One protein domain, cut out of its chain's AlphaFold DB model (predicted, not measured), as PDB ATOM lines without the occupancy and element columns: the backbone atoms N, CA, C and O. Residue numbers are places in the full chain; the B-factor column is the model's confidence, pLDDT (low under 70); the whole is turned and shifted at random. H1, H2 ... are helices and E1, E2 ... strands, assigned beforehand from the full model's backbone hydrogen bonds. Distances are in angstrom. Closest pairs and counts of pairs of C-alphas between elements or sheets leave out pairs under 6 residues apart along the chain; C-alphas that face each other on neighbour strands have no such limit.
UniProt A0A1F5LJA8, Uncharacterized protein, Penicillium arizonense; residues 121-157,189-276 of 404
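This is residues 121 to 157 and 189 to 276 of the 404 residues of an uncharacterized protein of Penicillium arizonense (UniProt A0A1F5LJA8). What does the model look like? A helix, H2, lies in the middle with a two-stranded ribbon, E1 and E2, to one side of it, and H3 makes a corner with one end of H2. Two long stretches with no named element, residues 121 to 148 and 238 to 267, wind round these parts, and the second leads out to H4, far from the rest at one end. What is it made of? The printed part has 125 residues with two strands and four helices, in the order E1, E2, H1, H2, H3, H4; the sheet E1 - E2 is antiparallel and the class is mixed, helices and strands, with 56 residues, under half, in named elements. It is compact, with a radius of gyration of the C-alphas of 16.0 A, yet elongated, spanning 52 by 32 by 29 A.

Where are the strands? E1, residues 149 to 156, is 21.0 A long and begins at C-alpha 149 (38.438, 18.324, 23.320); E2, residues 189 to 197, is 21.4 A long. Where are the helices? H2, residues 209 to 225, is 24.4 A long from C-alpha 209 (37.644, 18.701, 36.127), and H3, residues 227 to 237, is 15.3 A long. H1, residues 201 to 204, is short, and H4, residues 268 to 274, ends at C-alpha 274 (44.457, 34.255, 47.606).

How do E1 and E2 pair? They are antiparallel at 152 degrees, with N 151 and O 195 3.0 A apart and N 155 and O 191 2.8 A apart, within hydrogen-bond range. Residues 140 to 141 also pair, parallel, with residues 149 to 150 of E1. What is near the sheet? The closest C-alphas of E1 and H2, those of Trp 150 and Leu 220, are 7.7 A apart; those of E1 and H3, Val 152 and Val 237, are 6.6 A apart. How do the helices stand? H2, with residues 223 to 224 alone, and H3 only just touch, with 3 pairs of C-alphas within 8 A, and only at the corner by their link; the closest C-alphas are those of Leu 224 and Gln 230, 5.0 A. They run opposite ways at a steep tilt of 68 degrees, only just short of about perpendicular, and H4 is apart from H2 and from H3. Are the helices' backbones in range? Every O i to N i+4 pair is within hydrogen-bond range in H2 and H3, while H4 has 1 of 3, beside 2 of 4 O i to N i+3 pairs, and H1 is too short for an O i to N i+4 pair.

How large is it, and is it cut? The two C-alphas farthest apart, those of Asn 242 and Lys 276, are 53.5 A apart; residues 158 to 188 are not printed, and C-alphas 157 and 189 are 6.9 A apart across the cut. Which links are long? Of the links printed whole, H3 to H4 is long, with 30 residues. Where is confidence low? The mean pLDDT of the printed part is 78.0, and residues 128 to 133, 157, 189 to 190, 238 to 251 and 265 to 276 are under 70.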
ATOM      1  N   LEU A 121      45.873  21.197  20.251       90.12
ATOM      2  CA  LEU A 121      46.050  22.628  20.448       90.12
ATOM      3  C   LEU A 121      47.363  22.871  21.190       90.12
ATOM      4  O   LEU A 121      47.716  22.140  22.115       90.12
ATOM      5  N   SER A 122      48.078  23.920  20.794       87.81
ATOM      6  CA  SER A 122      49.323  24.295  21.456       87.81
ATOM      7  C   SER A 122      49.075  24.633  22.923       87.81
ATOM      8  O   SER A 122      48.146  25.375  23.253       87.81
ATOM      9  N   ALA A 123      49.933  24.102  23.791       85.50
ATOM     10  CA  ALA A 123      49.907  24.435  25.200       85.50
ATOM     11  C   ALA A 123      50.269  25.922  25.417       85.50
ATOM     12  O   ALA A 123      51.103  26.484  24.693       85.50
ATOM     13  N   PRO A 124      49.695  26.564  26.448       83.12
ATOM     14  CA  PRO A 124      50.082  27.903  26.858       83.12
ATOM     15  C   PRO A 124      51.548  27.978  27.255       83.12
ATOM     16  O   PRO A 124      51.954  27.407  28.261       83.12
ATOM     17  N   ARG A 125      52.324  28.783  26.517       79.50
ATOM     18  CA  ARG A 125      53.760  29.018  26.778       79.50
ATOM     19  C   ARG A 125      54.050  29.449  28.219       79.50
ATOM     20  O   ARG A 125      55.104  29.161  28.756       79.50
ATOM     21  N   HIS A 126      53.115  30.151  28.860       72.50
ATOM     22  CA  HIS A 126      53.263  30.612  30.245       72.50
ATOM     23  C   HIS A 126      53.035  29.515  31.297       72.50
ATOM     24  O   HIS A 126      53.239  29.770  32.486       72.50
ATOM     25  N   LEU A 127      52.570  28.338  30.873       73.25
ATOM     26  CA  LEU A 127      52.399  27.141  31.696       73.25
ATOM     27  C   LEU A 127      53.503  26.108  31.459       73.25
ATOM     28  O   LEU A 127      53.707  25.252  32.321       73.25
ATOM     29  N   GLU A 128      54.241  26.214  30.349       68.00
ATOM     30  CA  GLU A 128      55.464  25.445  30.115       68.00
ATOM     31  C   GLU A 128      56.451  25.735  31.261       68.00
ATOM     32  O   GLU A 128      56.866  26.871  31.482       68.00
ATOM     33  N   GLY A 129      56.741  24.716  32.073       62.34
ATOM     34  CA  GLY A 129      57.600  24.810  33.259       62.34
ATOM     35  C   GLY A 129      56.889  25.111  34.587       62.34
ATOM     36  O   GLY A 129      57.414  24.743  35.633       62.34
ATOM     37  N   LYS A 130      55.680  25.699  34.594       65.94
ATOM     38  CA  LYS A 130      54.931  25.961  35.848       65.94
ATOM     39  C   LYS A 130      54.182  24.747  36.382       65.94
ATOM     40  O   LYS A 130      53.953  24.662  37.584       65.94
ATOM     41  N   LEU A 131      53.798  23.820  35.506       63.03
ATOM     42  CA  LEU A 131      53.140  22.576  35.920       63.03
ATOM     43  C   LEU A 131      54.115  21.534  36.500       63.03
ATOM     44  O   LEU A 131      53.673  20.461  36.907       63.03
ATOM     45  N   GLY A 132      55.414  21.847  36.604       65.62
ATOM     46  CA  GLY A 132      56.423  20.938  37.153       65.62
ATOM     47  C   GLY A 132      56.424  19.586  36.431       65.62
ATOM     48  O   GLY A 132      56.416  19.545  35.202       65.62
ATOM     49  N   ASP A 133      56.365  18.499  37.206       64.25
ATOM     50  CA  ASP A 133      56.310  17.110  36.717       64.25
ATOM     51  C   ASP A 133      54.896  16.648  36.312       64.25
ATOM     52  O   ASP A 133      54.695  15.492  35.920       64.25
ATOM     53  N   ILE A 134      53.876  17.507  36.443       71.81
ATOM     54  CA  ILE A 134      52.499  17.138  36.109       71.81
ATOM     55  C   ILE A 134      52.380  17.062  34.588       71.81
ATOM     56  O   ILE A 134      52.364  18.073  33.888       71.81
ATOM     57  N   VAL A 135      52.265  15.835  34.078       78.81
ATOM     58  CA  VAL A 135      51.982  15.572  32.665       78.81
ATOM     59  C   VAL A 135      50.604  16.135  32.333       78.81
ATOM     60  O   VAL A 135      49.590  15.608  32.781       78.81
ATOM     61  N   VAL A 136      50.570  17.203  31.547       85.62
ATOM     62  CA  VAL A 136      49.329  17.859  31.128       85.62
ATOM     63  C   VAL A 136      48.687  17.061  29.989       85.62
ATOM     64  O   VAL A 136      49.415  16.567  29.126       85.62
ATOM     65  N   PRO A 137      47.356  16.876  29.966       91.19
ATOM     66  CA  PRO A 137      46.710  16.209  28.846       91.19
ATOM     67  C   PRO A 137      46.724  17.084  27.593       91.19
ATOM     68  O   PRO A 137      46.468  18.283  27.663       91.19
ATOM     69  N   ASP A 138      46.939  16.461  26.439       93.88
ATOM     70  CA  ASP A 138      46.751  17.109  25.146       93.88
ATOM     71  C   ASP A 138      45.271  17.475  24.951       93.88
ATOM     72  O   ASP A 138      44.383  16.642  25.146       93.88
ATOM     73  N   ILE A 139      45.004  18.725  24.563       95.12
ATOM     74  CA  ILE A 139      43.650  19.214  24.276       95.12
ATOM     75  C   ILE A 139      43.465  19.281  22.770       95.12
ATOM     76  O   ILE A 139      44.241  19.944  22.090       95.12
ATOM     77  N   TYR A 140      42.413  18.666  22.243       94.81
ATOM     78  CA  TYR A 140      42.155  18.653  20.802       94.81
ATOM     79  C   TYR A 140      41.005  19.580  20.396       94.81
ATOM     80  O   TYR A 140      40.229  20.047  21.235       94.81
ATOM     81  N   PHE A 141      40.879  19.840  19.093       92.81
ATOM     82  CA  PHE A 141      39.734  20.537  18.514       92.81
ATOM     83  C   PHE A 141      39.067  19.692  17.428       92.81
ATOM     84  O   PHE A 141      39.746  19.170  16.550       92.81
ATOM     85  N   GLY A 142      37.738  19.599  17.466       90.25
ATOM     86  CA  GLY A 142      36.935  18.933  16.441       90.25
ATOM     87  C   GLY A 142      35.947  17.919  17.015       90.25
ATOM     88  O   GLY A 142      36.157  17.339  18.078       90.25
ATOM     89  N   ASN A 143      34.853  17.679  16.289       85.94
ATOM     90  CA  ASN A 143      33.792  16.762  16.727       85.94
ATOM     91  C   ASN A 143      34.262  15.299  16.799       85.94
ATOM     92  O   ASN A 143      33.719  14.522  17.581       85.94
ATOM     93  N   MET A 144      35.240  14.910  15.975       86.00
ATOM     94  CA  MET A 144      35.777  13.543  15.908       86.00
ATOM     95  C   MET A 144      37.141  13.407  16.604       86.00
ATOM     96  O   MET A 144      37.712  12.319  16.624       86.00
ATOM     97  N   ALA A 145      37.648  14.486  17.203       90.38
ATOM     98  CA  ALA A 145      38.950  14.503  17.859       90.38
ATOM     99  C   ALA A 145      38.962  13.672  19.163       90.38
ATOM    100  O   ALA A 145      37.906  13.470  19.760       90.38
ATOM    101  N   PRO A 146      40.112  13.193  19.661       93.69
ATOM    102  CA  PRO A 146      40.190  12.519  20.961       93.69
ATOM    103  C   PRO A 146      39.801  13.444  22.126       93.69
ATOM    104  O   PRO A 146      40.036  14.644  22.064       93.69
ATOM    105  N   THR A 147      39.234  12.906  23.210       95.56
ATOM    106  CA  THR A 147      38.977  13.676  24.443       95.56
ATOM    107  C   THR A 147      40.216  13.717  25.347       95.56
ATOM    108  O   THR A 147      40.860  12.672  25.491       95.56
ATOM    109  N   PRO A 148      40.503  14.832  26.044       96.38
ATOM    110  CA  PRO A 148      39.686  16.046  26.172       96.38
ATOM    111  C   PRO A 148      39.726  16.962  24.935       96.38
ATOM    112  O   PRO A 148      40.778  17.176  24.334       96.38
ATOM    113  N   ARG A 149      38.572  17.530  24.555       95.38
ATOM    114  CA  ARG A 149      38.438  18.324  23.320       95.38
ATOM    115  C   ARG A 149      37.489  19.507  23.420       95.38
ATOM    116  O   ARG A 149      36.509  19.484  24.164       95.38
ATOM    117  N   TRP A 150      37.748  20.494  22.573       95.50
ATOM    118  CA  TRP A 150      36.809  21.551  22.217       95.50
ATOM    119  C   TRP A 150      36.139  21.257  20.885       95.50
ATOM    120  O   TRP A 150      36.768  20.787  19.939       95.50
ATOM    121  N   TYR A 151      34.872  21.619  20.773       92.50
ATOM    122  CA  TYR A 151      34.192  21.664  19.490       92.50
ATOM    123  C   TYR A 151      33.123  22.748  19.476       92.50
ATOM    124  O   TYR A 151      32.779  23.342  20.501       92.50
ATOM    125  N   VAL A 152      32.627  23.035  18.278       89.81
ATOM    126  CA  VAL A 152      31.600  24.046  18.056       89.81
ATOM    127  C   VAL A 152      30.312  23.346  17.654       89.81
ATOM    128  O   VAL A 152      30.280  22.567  16.702       89.81
ATOM    129  N   MET A 153      29.243  23.627  18.391       86.62
ATOM    130  CA  MET A 153      27.926  23.044  18.156       86.62
ATOM    131  C   MET A 153      26.938  24.143  17.750       86.62
ATOM    132  O   MET A 153      26.957  25.222  18.350       86.62
ATOM    133  N   PRO A 154      26.062  23.908  16.752       81.75
ATOM    134  CA  PRO A 154      25.004  24.854  16.439       81.75
ATOM    135  C   PRO A 154      23.995  24.876  17.588       81.75
ATOM    136  O   PRO A 154      23.425  23.848  17.963       81.75
ATOM    137  N   GLU A 155      23.746  26.061  18.132       80.69
ATOM    138  CA  GLU A 155      22.692  26.282  19.105       80.69
ATOM    139  C   GLU A 155      21.352  26.210  18.371       80.69
ATOM    140  O   GLU A 155      20.982  27.067  17.555       80.69
ATOM    141  N   ARG A 156      20.617  25.127  18.628       72.75
ATOM    142  CA  ARG A 156      19.232  25.024  18.184       72.75
ATOM    143  C   ARG A 156      18.419  25.946  19.076       72.75
ATOM    144  O   ARG A 156      18.213  25.646  20.248       72.75
ATOM    145  N   GLY A 157      17.972  27.063  18.505       64.62
ATOM    146  CA  GLY A 157      17.037  27.950  19.180       64.62
ATOM    147  C   GLY A 157      15.822  27.160  19.687       64.62
ATOM    148  O   GLY A 157      15.465  26.136  19.085       64.62
ATOM    149  N   ILE A 189      19.639  27.963  12.472       63.34
ATOM    150  CA  ILE A 189      20.762  27.998  13.409       63.34
ATOM    151  C   ILE A 189      20.918  29.467  13.802       63.34
ATOM    152  O   ILE A 189      21.159  30.317  12.943       63.34
ATOM    153  N   GLN A 190      20.641  29.774  15.068       64.88
ATOM    154  CA  GLN A 190      20.639  31.152  15.566       64.88
ATOM    155  C   GLN A 190      22.035  31.576  16.013       64.88
ATOM    156  O   GLN A 190      22.400  32.739  15.855       64.88
ATOM    157  N   SER A 191      22.814  30.626  16.516       76.44
ATOM    158  CA  SER A 191      24.123  30.865  17.108       76.44
ATOM    159  C   SER A 191      24.938  29.580  17.097       76.44
ATOM    160  O   SER A 191      24.410  28.477  16.954       76.44
ATOM    161  N   TRP A 192      26.244  29.735  17.242       83.62
ATOM    162  CA  TRP A 192      27.164  28.649  17.536       83.62
ATOM    163  C   TRP A 192      27.586  28.772  18.998       83.62
ATOM    164  O   TRP A 192      27.597  29.879  19.540       83.62
ATOM    165  N   ILE A 193      27.925  27.659  19.641       89.12
ATOM    166  CA  ILE A 193      28.460  27.653  21.005       89.12
ATOM    167  C   ILE A 193      29.693  26.762  21.091       89.12
ATOM    168  O   ILE A 193      29.790  25.739  20.412       89.12
ATOM    169  N   TRP A 194      30.631  27.165  21.944       93.06
ATOM    170  CA  TRP A 194      31.760  26.332  22.334       93.06
ATOM    171  C   TRP A 194      31.292  25.269  23.318       93.06
ATOM    172  O   TRP A 194      30.634  25.591  24.308       93.06
ATOM    173  N   VAL A 195      31.661  24.021  23.061       94.00
ATOM    174  CA  VAL A 195      31.407  22.898  23.959       94.00
ATOM    175  C   VAL A 195      32.736  22.242  24.297       94.00
ATOM    176  O   VAL A 195      33.548  21.974  23.409       94.00
ATOM    177  N   PHE A 196      32.950  22.010  25.589       95.94
ATOM    178  CA  PHE A 196      34.084  21.250  26.091       95.94
ATOM    179  C   PHE A 196      33.629  19.853  26.481       95.94
ATOM    180  O   PHE A 196      32.647  19.696  27.206       95.94
ATOM    181  N   GLU A 197      34.361  18.846  26.031       96.44
ATOM    182  CA  GLU A 197      34.139  17.459  26.405       96.44
ATOM    183  C   GLU A 197      35.416  16.900  27.015       96.44
ATOM    184  O   GLU A 197      36.407  16.654  26.327       96.44
ATOM    185  N   ALA A 198      35.378  16.711  28.333       95.00
ATOM    186  CA  ALA A 198      36.522  16.243  29.103       95.00
ATOM    187  C   ALA A 198      36.866  14.768  28.824       95.00
ATOM    188  O   ALA A 198      38.026  14.376  28.927       95.00
ATOM    189  N   GLY A 199      35.878  13.945  28.459       94.56
ATOM    190  CA  GLY A 199      36.040  12.495  28.334       94.56
ATOM    191  C   GLY A 199      36.131  11.784  29.688       94.56
ATOM    192  O   GLY A 199      35.618  12.270  30.696       94.56
ATOM    193  N   GLU A 200      36.772  10.617  29.705       93.50
ATOM    194  CA  GLU A 200      36.938   9.791  30.906       93.50
ATOM    195  C   GLU A 200      38.002  10.351  31.857       93.50
ATOM    196  O   GLU A 200      39.041  10.827  31.418       93.50
ATOM    197  N   PHE A 201      37.820  10.188  33.172       88.88
ATOM    198  CA  PHE A 201      38.776  10.661  34.188       88.88
ATOM    199  C   PHE A 201      40.226  10.189  33.951       88.88
ATOM    200  O   PHE A 201      41.186  10.889  34.268       88.88
ATOM    201  N   GLY A 202      40.404   9.008  33.346       88.88
ATOM    202  CA  GLY A 202      41.722   8.476  32.997       88.88
ATOM    203  C   GLY A 202      42.495   9.324  31.976       88.88
ATOM    204  O   GLY A 202      43.729   9.326  32.007       88.88
ATOM    205  N   SER A 203      41.813  10.075  31.104       89.56
ATOM    206  CA  SER A 203      42.462  10.952  30.120       89.56
ATOM    207  C   SER A 203      42.897  12.296  30.710       89.56
ATOM    208  O   SER A 203      43.680  12.997  30.080       89.56
ATOM    209  N   TRP A 204      42.468  12.642  31.930       91.31
ATOM    210  CA  TRP A 204      42.714  13.959  32.536       91.31
ATOM    211  C   TRP A 204      44.111  14.089  33.154       91.31
ATOM    212  O   TRP A 204      44.473  15.151  33.650       91.31
ATOM    213  N   LYS A 205      44.902  13.006  33.148       88.19
ATOM    214  CA  LYS A 205      46.283  12.959  33.661       88.19
ATOM    215  C   LYS A 205      46.429  13.513  35.088       88.19
ATOM    216  O   LYS A 205      47.412  14.170  35.406       88.19
ATOM    217  N   ARG A 206      45.485  13.158  35.971       86.69
ATOM    218  CA  ARG A 206      45.417  13.578  37.390       86.69
ATOM    219  C   ARG A 206      44.980  15.028  37.629       86.69
ATOM    220  O   ARG A 206      45.015  15.459  38.776       86.69
ATOM    221  N   LEU A 207      44.550  15.755  36.600       86.38
ATOM    222  CA  LEU A 207      43.880  17.038  36.799       86.38
ATOM    223  C   LEU A 207      42.440  16.825  37.269       86.38
ATOM    224  O   LEU A 207      41.750  15.909  36.813       86.38
ATOM    225  N   GLU A 208      41.977  17.699  38.157       90.19
ATOM    226  CA  GLU A 208      40.553  17.809  38.472       90.19
ATOM    227  C   GLU A 208      39.786  18.411  37.288       90.19
ATOM    228  O   GLU A 208      40.368  19.076  36.430       90.19
ATOM    229  N   TYR A 209      38.465  18.206  37.236       92.25
ATOM    230  CA  TYR A 209      37.644  18.701  36.127       92.25
ATOM    231  C   TYR A 209      37.788  20.217  35.925       92.25
ATOM    232  O   TYR A 209      37.960  20.674  34.796       92.25
ATOM    233  N   ASP A 210      37.769  20.993  37.010       90.56
ATOM    234  CA  ASP A 210      37.860  22.452  36.939       90.56
ATOM    235  C   ASP A 210      39.241  22.916  36.454       90.56
ATOM    236  O   ASP A 210      39.342  23.822  35.626       90.56
ATOM    237  N   GLN A 211      40.304  22.239  36.900       89.81
ATOM    238  CA  GLN A 211      41.666  22.476  36.422       89.81
ATOM    239  C   GLN A 211      41.790  22.129  34.935       89.81
ATOM    240  O   GLN A 211      42.305  22.915  34.142       89.81
ATOM    241  N   LEU A 212      41.272  20.972  34.530       92.44
ATOM    242  CA  LEU A 212      41.277  20.551  33.139       92.44
ATOM    243  C   LEU A 212      40.521  21.546  32.251       92.44
ATOM    244  O   LEU A 212      41.019  21.922  31.192       92.44
ATOM    245  N   TYR A 213      39.337  21.982  32.679       93.75
ATOM    246  CA  TYR A 213      38.536  22.959  31.949       93.75
ATOM    247  C   TYR A 213      39.269  24.297  31.822       93.75
ATOM    248  O   TYR A 213      39.281  24.897  30.746       93.75
ATOM    249  N   GLU A 214      39.911  24.766  32.893       91.56
ATOM    250  CA  GLU A 214      40.685  26.005  32.868       91.56
ATOM    251  C   GLU A 214      41.912  25.909  31.958       91.56
ATOM    252  O   GLU A 214      42.146  26.808  31.148       91.56
ATOM    253  N   TYR A 215      42.648  24.802  32.026       91.38
ATOM    254  CA  TYR A 215      43.761  24.534  31.124       91.38
ATOM    255  C   TYR A 215      43.295  24.502  29.663       91.38
ATOM    256  O   TYR A 215      43.827  25.219  28.814       91.38
ATOM    257  N   ALA A 216      42.228  23.756  29.378       94.06
ATOM    258  CA  ALA A 216      41.658  23.668  28.045       94.06
ATOM    259  C   ALA A 216      41.159  25.025  27.536       94.06
ATOM    260  O   ALA A 216      41.324  25.335  26.355       94.06
ATOM    261  N   TYR A 217      40.577  25.852  28.408       93.88
ATOM    262  CA  TYR A 217      40.189  27.221  28.080       93.88
ATOM    263  C   TYR A 217      41.400  28.060  27.650       93.88
ATOM    264  O   TYR A 217      41.302  28.814  26.681       93.88
ATOM    265  N   LEU A 218      42.542  27.928  28.330       91.12
ATOM    266  CA  LEU A 218      43.769  28.646  27.974       91.12
ATOM    267  C   LEU A 218      44.349  28.171  26.635       91.12
ATOM    268  O   LEU A 218      44.739  29.019  25.830       91.12
ATOM    269  N   CYS A 219      44.338  26.861  26.357       92.44
ATOM    270  CA  CYS A 219      44.730  26.320  25.048       92.44
ATOM    271  C   CYS A 219      43.855  26.897  23.927       92.44
ATOM    272  O   CYS A 219      44.364  27.376  22.914       92.44
ATOM    273  N   LEU A 220      42.531  26.917  24.125       93.25
ATOM    274  CA  LEU A 220      41.595  27.496  23.158       93.25
ATOM    275  C   LEU A 220      41.825  29.002  22.978       93.25
ATOM    276  O   LEU A 220      41.824  29.502  21.856       93.25
ATOM    277  N   TYR A 221      42.027  29.728  24.076       91.44
ATOM    278  CA  TYR A 221      42.283  31.163  24.047       91.44
ATOM    279  C   TYR A 221      43.519  31.497  23.211       91.44
ATOM    280  O   TYR A 221      43.452  32.369  22.349       91.44
ATOM    281  N   GLN A 222      44.622  30.781  23.427       90.31
ATOM    282  CA  GLN A 222      45.848  30.978  22.661       90.31
ATOM    283  C   GLN A 222      45.691  30.547  21.200       90.31
ATOM    284  O   GLN A 222      46.145  31.259  20.309       90.31
ATOM    285  N   ALA A 223      45.012  29.427  20.934       90.94
ATOM    286  CA  ALA A 223      44.730  28.990  19.570       90.94
ATOM    287  C   ALA A 223      43.921  30.040  18.790       90.94
ATOM    288  O   ALA A 223      44.157  30.257  17.611       90.94
ATOM    289  N   LEU A 224      43.006  30.754  19.445       89.69
ATOM    290  CA  LEU A 224      42.243  31.827  18.803       89.69
ATOM    291  C   LEU A 224      43.034  33.133  18.623       89.69
ATOM    292  O   LEU A 224      42.574  34.005  17.886       89.69
ATOM    293  N   GLN A 225      44.191  33.283  19.276       86.94
ATOM    294  CA  GLN A 225      45.114  34.396  19.037       86.94
ATOM    295  C   GLN A 225      46.025  34.159  17.829       86.94
ATOM    296  O   GLN A 225      46.456  35.131  17.214       86.94
ATOM    297  N   ASP A 226      46.326  32.901  17.493       86.38
ATOM    298  CA  ASP A 226      47.109  32.548  16.307       86.38
ATOM    299  C   ASP A 226      46.197  32.537  15.063       86.38
ATOM    300  O   ASP A 226      45.297  31.695  14.981       86.38
ATOM    301  N   PRO A 227      46.415  33.423  14.068       84.62
ATOM    302  CA  PRO A 227      45.611  33.462  12.845       84.62
ATOM    303  C   PRO A 227      45.576  32.125  12.103       84.62
ATOM    304  O   PRO A 227      44.558  31.775  11.509       84.62
ATOM    305  N   SER A 228      46.668  31.358  12.166       85.06
ATOM    306  CA  SER A 228      46.769  30.058  11.507       85.06
ATOM    307  C   SER A 228      45.819  29.067  12.168       85.06
ATOM    308  O   SER A 228      44.990  28.461  11.499       85.06
ATOM    309  N   GLN A 229      45.873  28.939  13.497       86.06
ATOM    310  CA  GLN A 229      44.968  28.061  14.247       86.06
ATOM    311  C   GLN A 229      43.517  28.544  14.176       86.06
ATOM    312  O   GLN A 229      42.604  27.728  14.075       86.06
ATOM    313  N   GLN A 230      43.287  29.857  14.165       86.25
ATOM    314  CA  GLN A 230      41.956  30.420  13.990       86.25
ATOM    315  C   GLN A 230      41.340  30.004  12.648       86.25
ATOM    316  O   GLN A 230      40.183  29.581  12.617       86.25
ATOM    317  N   GLU A 231      42.101  30.086  11.556       82.12
ATOM    318  CA  GLU A 231      41.631  29.646  10.242       82.12
ATOM    319  C   GLU A 231      41.423  28.126  10.209       82.12
ATOM    320  O   GLU A 231      40.402  27.650   9.712       82.12
ATOM    321  N   ARG A 232      42.308  27.359  10.864       82.00
ATOM    322  CA  ARG A 232      42.135  25.906  11.027       82.00
ATOM    323  C   ARG A 232      40.813  25.556  11.714       82.00
ATOM    324  O   ARG A 232      40.069  24.701  11.240       82.00
ATOM    325  N   ILE A 233      40.488  26.252  12.801       85.44
ATOM    326  CA  ILE A 233      39.227  26.081  13.529       85.44
ATOM    327  C   ILE A 233      38.042  26.469  12.635       85.44
ATOM    328  O   ILE A 233      37.067  25.723  12.579       85.44
ATOM    329  N   ARG A 234      38.108  27.592  11.901       82.38
ATOM    330  CA  ARG A 234      37.029  28.010  10.983       82.38
ATOM    331  C   ARG A 234      36.718  26.930   9.954       82.38
ATOM    332  O   ARG A 234      35.556  26.553   9.816       82.38
ATOM    333  N   HIS A 235      37.730  26.395   9.278       78.44
ATOM    334  CA  HIS A 235      37.528  25.339   8.287       78.44
ATOM    335  C   HIS A 235      36.885  24.081   8.876       78.44
ATOM    336  O   HIS A 235      35.980  23.517   8.261       78.44
ATOM    337  N   ALA A 236      37.289  23.673  10.079       77.50
ATOM    338  CA  ALA A 236      36.703  22.520  10.756       77.50
ATOM    339  C   ALA A 236      35.229  22.741  11.159       77.50
ATOM    340  O   ALA A 236      34.424  21.811  11.093       77.50
ATOM    341  N   VAL A 237      34.829  23.973  11.500       76.00
ATOM    342  CA  VAL A 237      33.409  24.324  11.716       76.00
ATOM    343  C   VAL A 237      32.618  24.314  10.399       76.00
ATOM    344  O   VAL A 237      31.449  23.929  10.384       76.00
ATOM    345  N   HIS A 238      33.267  24.665   9.286       68.06
ATOM    346  CA  HIS A 238      32.713  24.659   7.927       68.06
ATOM    347  C   HIS A 238      32.682  23.288   7.232       68.06
ATOM    348  O   HIS A 238      32.466  23.233   6.020       68.06
ATOM    349  N   GLY A 239      32.863  22.184   7.969       59.75
ATOM    350  CA  GLY A 239      32.652  20.824   7.458       59.75
ATOM    351  C   GLY A 239      31.247  20.614   6.846       59.75
ATOM    352  O   GLY A 239      30.461  21.550   6.768       59.75
ATOM    353  N   PRO A 240      30.858  19.387   6.442       51.22
ATOM    354  CA  PRO A 240      29.713  19.090   5.548       51.22
ATOM    355  C   PRO A 240      28.316  19.579   6.000       51.22
ATOM    356  O   PRO A 240      27.314  19.353   5.316       51.22
ATOM    357  N   PHE A 241      28.217  20.254   7.142       49.03
ATOM    358  CA  PHE A 241      27.081  21.065   7.539       49.03
ATOM    359  C   PHE A 241      26.945  22.293   6.622       49.03
ATOM    360  O   PHE A 241      27.411  23.388   6.928       49.03
ATOM    361  N   ASN A 242      26.238  22.092   5.506       44.62
ATOM    362  CA  ASN A 242      25.781  23.097   4.538       44.62
ATOM    363  C   ASN A 242      24.796  24.114   5.163       44.62
ATOM    364  O   ASN A 242      23.625  24.191   4.784       44.62
ATOM    365  N   GLY A 243      25.236  24.869   6.167       55.12
ATOM    366  CA  GLY A 243      24.544  26.069   6.626       55.12
ATOM    367  C   GLY A 243      24.777  27.225   5.647       55.12
ATOM    368  O   GLY A 243      25.801  27.240   4.963       55.12
ATOM    369  N   PRO A 244      23.855  28.202   5.547       51.34
ATOM    370  CA  PRO A 244      24.081  29.386   4.725       51.34
ATOM    371  C   PRO A 244      25.382  30.061   5.165       51.34
ATOM    372  O   PRO A 244      25.554  30.366   6.345       51.34
ATOM    373  N   MET A 245      26.284  30.241   4.199       47.97
ATOM    374  CA  MET A 245      27.609  30.840   4.337       47.97
ATOM    375  C   MET A 245      27.493  32.176   5.078       47.97
ATOM    376  O   MET A 245      27.071  33.182   4.508       47.97
ATOM    377  N   GLN A 246      27.780  32.169   6.383       56.84
ATOM    378  CA  GLN A 246      27.852  33.405   7.150       56.84
ATOM    379  C   GLN A 246      29.098  34.187   6.718       56.84
ATOM    380  O   GLN A 246      30.091  33.581   6.306       56.84
ATOM    381  N   PRO A 247      29.059  35.530   6.768       56.12
ATOM    382  CA  PRO A 247      30.210  36.347   6.413       56.12
ATOM    383  C   PRO A 247      31.434  35.969   7.271       56.12
ATOM    384  O   PRO A 247      31.278  35.664   8.458       56.12
ATOM    385  N   PRO A 248      32.655  36.027   6.705       53.84
ATOM    386  CA  PRO A 248      33.877  35.476   7.305       53.84
ATOM    387  C   PRO A 248      34.211  36.035   8.699       53.84
ATOM    388  O   PRO A 248      34.867  35.380   9.506       53.84
ATOM    389  N   HIS A 249      33.703  37.223   9.028       54.41
ATOM    390  CA  HIS A 249      33.916  37.877  10.321       54.41
ATOM    391  C   HIS A 249      33.015  37.361  11.463       54.41
ATOM    392  O   HIS A 249      33.199  37.785  12.601       54.41
ATOM    393  N   GLN A 250      32.050  36.468  11.199       61.88
ATOM    394  CA  GLN A 250      31.065  35.984  12.189       61.88
ATOM    395  C   GLN A 250      31.119  34.475  12.468       61.88
ATOM    396  O   GLN A 250      30.273  33.944  13.182       61.88
ATOM    397  N   LEU A 251      32.114  33.776  11.923       69.06
ATOM    398  CA  LEU A 251      32.084  32.315  11.828       69.06
ATOM    399  C   LEU A 251      32.311  31.581  13.151       69.06
ATOM    400  O   LEU A 251      31.791  30.483  13.336       69.06
ATOM    401  N   LEU A 252      33.078  32.168  14.073       80.06
ATOM    402  CA  LEU A 252      33.380  31.535  15.352       80.06
ATOM    403  C   LEU A 252      32.527  32.128  16.474       80.06
ATOM    404  O   LEU A 252      32.365  33.350  16.543       80.06
ATOM    405  N   PRO A 253      32.019  31.289  17.392       84.25
ATOM    406  CA  PRO A 253      31.328  31.795  18.558       84.25
ATOM    407  C   PRO A 253      32.245  32.654  19.417       84.25
ATOM    408  O   PRO A 253      33.458  32.439  19.486       84.25
ATOM    409  N   SER A 254      31.656  33.603  20.145       85.81
ATOM    410  CA  SER A 254      32.400  34.338  21.164       85.81
ATOM    411  C   SER A 254      33.015  33.353  22.155       85.81
ATOM    412  O   SER A 254      32.313  32.446  22.608       85.81
ATOM    413  N   LEU A 255      34.285  33.558  22.509       86.81
ATOM    414  CA  LEU A 255      34.992  32.738  23.489       86.81
ATOM    415  C   LEU A 255      34.124  32.515  24.745       86.81
ATOM    416  O   LEU A 255      33.474  33.480  25.200       86.81
ATOM    417  N   PRO A 256      34.111  31.291  25.318       86.81
ATOM    418  CA  PRO A 256      33.394  31.017  26.556       86.81
ATOM    419  C   PRO A 256      33.768  32.015  27.665       86.81
ATOM    420  O   PRO A 256      34.738  32.773  27.584       86.81
ATOM    421  N   GLY A 257      32.943  32.089  28.709       81.62
ATOM    422  CA  GLY A 257      33.297  32.882  29.887       81.62
ATOM    423  C   GLY A 257      34.612  32.379  30.482       81.62
ATOM    424  O   GLY A 257      34.798  31.169  30.584       81.62
ATOM    425  N   ARG A 258      35.501  33.300  30.877       81.56
ATOM    426  CA  ARG A 258      36.723  32.934  31.598       81.56
ATOM    427  C   ARG A 258      36.329  32.163  32.867       81.56
ATOM    428  O   ARG A 258      35.447  32.650  33.580       81.56
ATOM    429  N   PRO A 259      36.944  31.004  33.143       83.06
ATOM    430  CA  PRO A 259      36.730  30.291  34.396       83.06
ATOM    431  C   PRO A 259      37.119  31.179  35.587       83.06
ATOM    432  O   PRO A 259      38.062  31.968  35.506       83.06
ATOM    433  N   LEU A 260      36.347  31.084  36.672       74.06
ATOM    434  CA  LEU A 260      36.517  31.898  37.886       74.06
ATOM    435  C   LEU A 260      37.542  31.313  38.866       74.06
ATOM    436  O   LEU A 260      37.918  31.985  39.818       74.06
ATOM    437  N   THR A 261      37.956  30.069  38.644       75.38
ATOM    438  CA  THR A 261      38.765  29.265  39.564       75.38
ATOM    439  C   THR A 261      40.204  29.752  39.682       75.38
ATOM    440  O   THR A 261      40.739  29.789  40.783       75.38
ATOM    441  N   GLY A 262      40.809  30.198  38.579       71.19
ATOM    442  CA  GLY A 262      42.127  30.831  38.591       71.19
ATOM    443  C   GLY A 262      43.289  29.899  38.955       71.19
ATOM    444  O   GLY A 262      44.331  30.407  39.357       71.19
ATOM    445  N   TYR A 263      43.154  28.577  38.794       74.56
ATOM    446  CA  TYR A 263      44.203  27.590  39.089       74.56
ATOM    447  C   TYR A 263      45.510  27.850  38.332       74.56
ATOM    448  O   TYR A 263      46.591  27.576  38.844       74.56
ATOM    449  N   PHE A 264      45.413  28.384  37.114       72.06
ATOM    450  CA  PHE A 264      46.560  28.629  36.234       72.06
ATOM    451  C   PHE A 264      46.816  30.122  36.007       72.06
ATOM    452  O   PHE A 264      47.768  30.518  35.330       72.06
ATOM    453  N   VAL A 265      45.989  30.975  36.614       65.44
ATOM    454  CA  VAL A 265      46.121  32.429  36.580       65.44
ATOM    455  C   VAL A 265      46.999  32.875  37.747       65.44
ATOM    456  O   VAL A 265      46.521  33.417  38.738       65.44
ATOM    457  N   LEU A 266      48.316  32.730  37.601       51.88
ATOM    458  CA  LEU A 266      49.261  33.539  38.377       51.88
ATOM    459  C   LEU A 266      49.402  34.916  37.730       51.88
ATOM    460  O   LEU A 266      50.429  35.272  37.159       51.88
ATOM    461  N   ASP A 267      48.349  35.710  37.835       47.03
ATOM    462  CA  ASP A 267      48.557  37.143  37.945       47.03
ATOM    463  C   ASP A 267      49.164  37.355  39.345       47.03
ATOM    464  O   ASP A 267      48.481  37.132  40.343       47.03
ATOM    465  N   GLN A 268      50.427  37.783  39.447       51.03
ATOM    466  CA  GLN A 268      51.088  38.109  40.732       51.03
ATOM    467  C   GLN A 268      50.263  39.068  41.617       51.03
ATOM    468  O   GLN A 268      50.412  39.105  42.834       51.03
ATOM    469  N   LYS A 269      49.365  39.845  41.002       48.34
ATOM    470  CA  LYS A 269      48.410  40.734  41.677       48.34
ATOM    471  C   LYS A 269      47.241  40.014  42.372       48.34
ATOM    472  O   LYS A 269      46.607  40.624  43.222       48.34
ATOM    473  N   TRP A 270      46.925  38.772  41.998       40.78
ATOM    474  CA  TRP A 270      45.834  37.977  42.581       40.78
ATOM    475  C   TRP A 270      46.342  36.887  43.535       40.78
ATOM    476  O   TRP A 270      45.614  36.519  44.455       40.78
ATOM    477  N   THR A 271      47.590  36.421  43.394       45.53
ATOM    478  CA  THR A 271      48.212  35.496  44.361       45.53
ATOM    479  C   THR A 271      48.310  36.109  45.757       45.53
ATOM    480  O   THR A 271      48.001  35.438  46.731       45.53
ATOM    481  N   SER A 272      48.597  37.410  45.871       42.25
ATOM    482  CA  SER A 272      48.608  38.124  47.159       42.25
ATOM    483  C   SER A 272      47.237  38.194  47.853       42.25
ATOM    484  O   SER A 272      47.180  38.326  49.074       42.25
ATOM    485  N   ILE A 273      46.143  38.090  47.091       45.88
ATOM    486  CA  ILE A 273      44.760  38.114  47.595       45.88
ATOM    487  C   ILE A 273      44.292  36.702  47.992       45.88
ATOM    488  O   ILE A 273      43.429  36.567  48.854       45.88
ATOM    489  N   LEU A 274      44.853  35.652  47.381       42.31
ATOM    490  CA  LEU A 274      44.457  34.255  47.606       42.31
ATOM    491  C   LEU A 274      45.372  33.497  48.584       42.31
ATOM    492  O   LEU A 274      44.882  32.626  49.296       42.31
ATOM    493  N   GLU A 275      46.666  33.829  48.677       48.75
ATOM    494  CA  GLU A 275      47.601  33.219  49.646       48.75
ATOM    495  C   GLU A 275      47.315  33.635  51.094       48.75
ATOM    496  O   GLU A 275      47.637  32.912  52.036       48.75
ATOM    497  N   LYS A 276      46.666  34.785  51.283       45.88
ATOM    498  CA  LYS A 276      46.075  35.174  52.560       45.88
ATOM    499  C   LYS A 276      44.561  35.123  52.402       45.88
ATOM    500  O   LYS A 276      43.983  36.140  52.016       45.88
TER     501      LYS A 276